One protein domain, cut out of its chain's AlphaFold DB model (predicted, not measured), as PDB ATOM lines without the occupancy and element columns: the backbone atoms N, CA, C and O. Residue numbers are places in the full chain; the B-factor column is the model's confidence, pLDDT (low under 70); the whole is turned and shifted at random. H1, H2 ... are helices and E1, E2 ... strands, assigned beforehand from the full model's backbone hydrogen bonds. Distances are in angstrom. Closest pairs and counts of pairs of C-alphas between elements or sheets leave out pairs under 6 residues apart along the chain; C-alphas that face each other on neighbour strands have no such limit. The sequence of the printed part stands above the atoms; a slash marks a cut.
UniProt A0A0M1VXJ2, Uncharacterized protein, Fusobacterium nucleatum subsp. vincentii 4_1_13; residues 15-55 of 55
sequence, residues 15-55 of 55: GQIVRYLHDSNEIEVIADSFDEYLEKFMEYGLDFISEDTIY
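This is residues 15 to 55 of the 55 residues of an uncharacterized protein of Fusobacterium nucleatum subsp. vincentii 4_1_13 (UniProt A0A0M1VXJ2). The printed part is a flat, open U: the hairpin of E1 and E2 makes one arm, H1 makes the base at one end of it, and residues 45 to 55 run back as the other arm, with no named element. The middle between the arms is empty, and residues 41 to 48 and 50 to 55 stand free. The 41 printed residues hold two named strands and then one named helix, with E1 and E2 antiparallel in a sheet of order E1 - E2, and the class is mixed, helices and strands. The whole is loose, with a radius of gyration of the C-alphas of 11.5 A and spans of 30 by 22 by 9 A.

E1 is residues 17 to 21, 13.3 A from first to last C-alpha, and begins at C-alpha 17 (116.175, 137.049, 112.627). E2 is residues 26 to 31, 15.7 A long, with C-alpha 26 at (123.216, 147.648, 107.218). H1 is residues 34 to 44, 15.2 A long, and ends at C-alpha 44 (101.307, 141.561, 109.003).

E1 and E2 form a hairpin, with 149 degrees between their directions. N 19 and O 28 are 2.8 A apart and N 21 and O 26 are 3.0 A apart, both within hydrogen-bond range. The closest C-alphas of E2 and H1 are those of Ala 31 and Tyr 37, 5.4 A apart. Those of E1 and H1 are Ile 17 and Phe 34, 6.6 A apart. In H1 every O i to N i+4 pair is within hydrogen-bond range.

The two C-alphas farthest apart are those of Gly 15 and Tyr 55, 33.0 A. The printed part has no cut, and the links E1 to E2 and E2 to H1 are tight. The mean pLDDT of the printed part is 77.3, and residues 22 to 25 and 46 to 55 are under 70.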
ATOM      1  N   GLY A  15     119.763 133.152 117.613       82.81
ATOM      2  CA  GLY A  15     118.400 132.853 117.155       82.81
ATOM      3  C   GLY A  15     117.608 134.067 116.666       82.81
ATOM      4  O   GLY A  15     116.493 133.880 116.194       82.81
ATOM      5  N   GLN A  16     118.189 135.272 116.723       88.31
ATOM      6  CA  GLN A  16     117.582 136.465 116.141       88.31
ATOM      7  C   GLN A  16     117.470 136.350 114.614       88.31
ATOM      8  O   GLN A  16     118.341 135.775 113.952       88.31
ATOM      9  N   ILE A  17     116.418 136.943 114.062       87.62
ATOM     10  CA  ILE A  17     116.175 137.049 112.627       87.62
ATOM     11  C   ILE A  17     116.574 138.451 112.178       87.62
ATOM     12  O   ILE A  17     116.196 139.447 112.801       87.62
ATOM     13  N   VAL A  18     117.348 138.526 111.097       86.38
ATOM     14  CA  VAL A  18     117.873 139.787 110.568       86.38
ATOM     15  C   VAL A  18     117.511 139.983 109.102       86.38
ATOM     16  O   VAL A  18     117.422 139.016 108.344       86.38
ATOM     17  N   ARG A  19     117.342 141.243 108.701       82.88
ATOM     18  CA  ARG A  19     117.136 141.673 107.316       82.88
ATOM     19  C   ARG A  19     118.367 142.436 106.829       82.88
ATOM     20  O   ARG A  19     118.837 143.342 107.513       82.88
ATOM     21  N   TYR A  20     118.868 142.070 105.652       79.12
ATOM     22  CA  TYR A  20     119.911 142.825 104.957       79.12
ATOM     23  C   TYR A  20     119.273 143.980 104.186       79.12
ATOM     24  O   TYR A  20     118.375 143.751 103.375       79.12
ATOM     25  N   LEU A  21     119.731 145.206 104.433       76.00
ATOM     26  CA  LEU A  21     119.331 146.381 103.665       76.00
ATOM     27  C   LEU A  21     120.306 146.543 102.494       76.00
ATOM     28  O   LEU A  21     121.500 146.777 102.695       76.00
ATOM     29  N   HIS A  22     119.803 146.366 101.269       69.69
ATOM     30  CA  HIS A  22     120.622 146.342 100.051       69.69
ATOM     31  C   HIS A  22     121.398 147.648  99.807       69.69
ATOM     32  O   HIS A  22     122.502 147.592  99.267       69.69
ATOM     33  N   ASP A  23     120.878 148.790 100.262       65.44
ATOM     34  CA  ASP A  23     121.435 150.109  99.937       65.44
ATOM     35  C   ASP A  23     122.517 150.608 100.906       65.44
ATOM     36  O   ASP A  23     123.316 151.470 100.538       65.44
ATOM     37  N   SER A  24     122.587 150.086 102.137       63.72
ATOM     38  CA  SER A  24     123.454 150.652 103.186       63.72
ATOM     39  C   SER A  24     124.505 149.694 103.757       63.72
ATOM     40  O   SER A  24     125.299 150.107 104.599       63.72
ATOM     41  N   ASN A  25     124.573 148.432 103.304       67.31
ATOM     42  CA  ASN A  25     125.311 147.360 104.004       67.31
ATOM     43  C   ASN A  25     124.902 147.226 105.488       67.31
ATOM     44  O   ASN A  25     125.653 146.679 106.300       67.31
ATOM     45  N   GLU A  26     123.726 147.731 105.858       75.50
ATOM     46  CA  GLU A  26     123.216 147.648 107.218       75.50
ATOM     47  C   GLU A  26     122.362 146.399 107.397       75.50
ATOM     48  O   GLU A  26     121.789 145.831 106.460       75.50
ATOM     49  N   ILE A  27     122.303 145.962 108.648       79.56
ATOM     50  CA  ILE A  27     121.538 144.805 109.078       79.56
ATOM     51  C   ILE A  27     120.571 145.288 110.148       79.56
ATOM     52  O   ILE A  27     120.983 145.898 111.135       79.56
ATOM     53  N   GLU A  28     119.296 144.975 109.968       82.94
ATOM     54  CA  GLU A  28     118.246 145.270 110.934       82.94
ATOM     55  C   GLU A  28     117.790 143.975 111.614       82.94
ATOM     56  O   GLU A  28     117.548 142.968 110.947       82.94
ATOM     57  N   VAL A  29     117.675 143.982 112.945       86.69
ATOM     58  CA  VAL A  29     117.076 142.868 113.695       86.69
ATOM     59  C   VAL A  29     115.561 143.030 113.655       86.69
ATOM     60  O   VAL A  29     115.038 144.029 114.137       86.69
ATOM     61  N   ILE A  30     114.861 142.042 113.097       87.19
ATOM     62  CA  ILE A  30     113.405 142.100 112.883       87.19
ATOM     63  C   ILE A  30     112.616 141.185 113.838       87.19
ATOM     64  O   ILE A  30     111.411 141.374 114.034       87.19
ATOM     65  N   ALA A  31     113.289 140.218 114.471       89.31
ATOM     66  CA  ALA A  31     112.741 139.386 115.542       89.31
ATOM     67  C   ALA A  31     113.860 138.771 116.396       89.31
ATOM     68  O   ALA A  31     114.951 138.493 115.895       89.31
ATOM     69  N   ASP A  32     113.578 138.492 117.666       88.62
ATOM     70  CA  ASP A  32     114.515 137.846 118.589       88.62
ATOM     71  C   ASP A  32     114.555 136.318 118.435       88.62
ATOM     72  O   ASP A  32     115.456 135.661 118.970       88.62
ATOM     73  N   SER A  33     113.557 135.746 117.759       89.50
ATOM     74  CA  SER A  33     113.411 134.310 117.524       89.50
ATOM     75  C   SER A  33     112.657 134.024 116.227       89.50
ATOM     76  O   SER A  33     111.971 134.890 115.680       89.50
ATOM     77  N   PHE A  34     112.760 132.785 115.745       87.75
ATOM     78  CA  PHE A  34     112.003 132.342 114.577       87.75
ATOM     79  C   PHE A  34     110.492 132.291 114.843       87.75
ATOM     80  O   PHE A  34     109.716 132.665 113.971       87.75
ATOM     81  N   ASP A  35     110.079 131.897 116.050       92.25
ATOM     82  CA  ASP A  35     108.663 131.823 116.421       92.25
ATOM     83  C   ASP A  35     108.012 133.217 116.392       92.25
ATOM     84  O   ASP A  35     106.986 133.407 115.745       92.25
ATOM     85  N   GLU A  36     108.670 134.218 116.986       90.38
ATOM     86  CA  GLU A  36     108.215 135.618 116.939       90.38
ATOM     87  C   GLU A  36     108.138 136.146 115.498       90.38
ATOM     88  O   GLU A  36     107.213 136.874 115.136       90.38
ATOM     89  N   TYR A  37     109.101 135.771 114.649       89.31
ATOM     90  CA  TYR A  37     109.062 136.132 113.235       89.31
ATOM     91  C   TYR A  37     107.845 135.529 112.521       89.31
ATOM     92  O   TYR A  37     107.200 136.223 111.737       89.31
ATOM     93  N   LEU A  38     107.499 134.267 112.801       90.75
ATOM     94  CA  LEU A  38     106.318 133.625 112.223       90.75
ATOM     95  C   LEU A  38     105.017 134.277 112.692       90.75
ATOM     96  O   LEU A  38     104.121 134.472 111.876       90.75
ATOM     97  N   GLU A  39     104.912 134.639 113.972       92.25
ATOM     98  CA  GLU A  39     103.754 135.370 114.500       92.25
ATOM     99  C   GLU A  39     103.562 136.701 113.766       92.25
ATOM    100  O   GLU A  39     102.489 136.953 113.215       92.25
ATOM    101  N   LYS A  40     104.632 137.496 113.650       86.25
ATOM    102  CA  LYS A  40     104.626 138.756 112.894       86.25
ATOM    103  C   LYS A  40     104.274 138.542 111.423       86.25
ATOM    104  O   LYS A  40     103.508 139.315 110.858       86.25
ATOM    105  N   PHE A  41     104.796 137.489 110.798       87.19
ATOM    106  CA  PHE A  41     104.488 137.166 109.408       87.19
ATOM    107  C   PHE A  41     103.009 136.801 109.211       87.19
ATOM    108  O   PHE A  41     102.393 137.234 108.240       87.19
ATOM    109  N   MET A  42     102.421 136.029 110.126       88.25
ATOM    110  CA  MET A  42     100.998 135.686 110.060       88.25
ATOM    111  C   MET A  42     100.095 136.903 110.285       88.25
ATOM    112  O   MET A  42      99.022 136.972 109.690       88.25
ATOM    113  N   GLU A  43     100.516 137.847 111.129       89.56
ATOM    114  CA  GLU A  43      99.739 139.044 111.461       89.56
ATOM    115  C   GLU A  43      99.830 140.132 110.380       89.56
ATOM    116  O   GLU A  43      98.808 140.689 109.979       89.56
ATOM    117  N   TYR A  44     101.036 140.413 109.880       84.00
ATOM    118  CA  TYR A  44     101.307 141.561 109.003       84.00
ATOM    119  C   TYR A  44     101.636 141.176 107.552       84.00
ATOM    120  O   TYR A  44     101.684 142.044 106.683       84.00
ATOM    121  N   GLY A  45     101.823 139.886 107.253       77.50
ATOM    122  CA  GLY A  45     102.260 139.419 105.936       77.50
ATOM    123  C   GLY A  45     103.757 139.644 105.676       77.50
ATOM    124  O   GLY A  45     104.522 140.020 106.564       77.50
ATOM    125  N   LEU A  46     104.206 139.351 104.448       67.06
ATOM    126  CA  LEU A  46     105.583 139.640 104.024       67.06
ATOM    127  C   LEU A  46     105.698 141.116 103.659       67.06
ATOM    128  O   LEU A  46     105.283 141.521 102.575       67.06
ATOM    129  N   ASP A  47     106.329 141.885 104.537       65.88
ATOM    130  CA  ASP A  47     106.689 143.277 104.277       65.88
ATOM    131  C   ASP A  47     108.014 143.323 103.491       65.88
ATOM    132  O   ASP A  47     109.095 143.638 104.006       65.88
ATOM    133  N   PHE A  48     107.966 142.872 102.231       65.06
ATOM    134  CA  PHE A  48     109.091 143.053 101.319       65.06
ATOM    135  C   PHE A  48     109.187 144.532 100.946       65.06
ATOM    136  O   PHE A  48     108.234 145.122 100.437       65.06
ATOM    137  N   ILE A  49     110.371 145.110 101.138       61.84
ATOM    138  CA  ILE A  49     110.723 146.374 100.498       61.84
ATOM    139  C   ILE A  49     110.855 146.044  99.008       61.84
ATOM    140  O   ILE A  49     111.817 145.393  98.603       61.84
ATOM    141  N   SER A  50     109.849 146.397  98.211       56.69
ATOM    142  CA  SER A  50     109.980 146.410  96.756       56.69
ATOM    143  C   SER A  50     110.471 147.794  96.341       56.69
ATOM    144  O   SER A  50     110.162 148.775  97.022       56.69
ATOM    145  N   GLU A  51     111.217 147.895  95.240       58.41
ATOM    146  CA  GLU A  51     111.604 149.201  94.676       58.41
ATOM    147  C   GLU A  51     110.372 150.098  94.423       58.41
ATOM    148  O   GLU A  51     110.477 151.319  94.486       58.41
ATOM    149  N   ASP A  52     109.188 149.496  94.252       57.44
ATOM    150  CA  ASP A  52     107.905 150.176  94.051       57.44
ATOM    151  C   ASP A  52     107.233 150.670  95.352       57.44
ATOM    152  O   ASP A  52     106.226 151.376  95.292       57.44
ATOM    153  N   THR A  53     107.743 150.310  96.538       54.44
ATOM    154  CA  THR A  53     107.163 150.728  97.834       54.44
ATOM    155  C   THR A  53     107.769 152.038  98.366       54.44
ATOM    156  O   THR A  53     107.333 152.542  99.402       54.44
ATOM    157  N   ILE A  54     108.764 152.603  97.672       50.28
ATOM    158  CA  ILE A  54     109.407 153.877  98.015       50.28
ATOM    159  C   ILE A  54     108.653 155.009  97.291       50.28
ATOM    160  O   ILE A  54     108.833 155.207  96.091       50.28
ATOM    161  N   TYR A  55     107.786 155.725  98.017       46.97
ATOM    162  CA  TYR A  55     107.127 156.959  97.556       46.97
ATOM    163  C   TYR A  55     107.955 158.207  97.873       46.97
ATOM    164  O   TYR A  55     108.538 158.262  98.981       46.97
TER     165      TYR A  55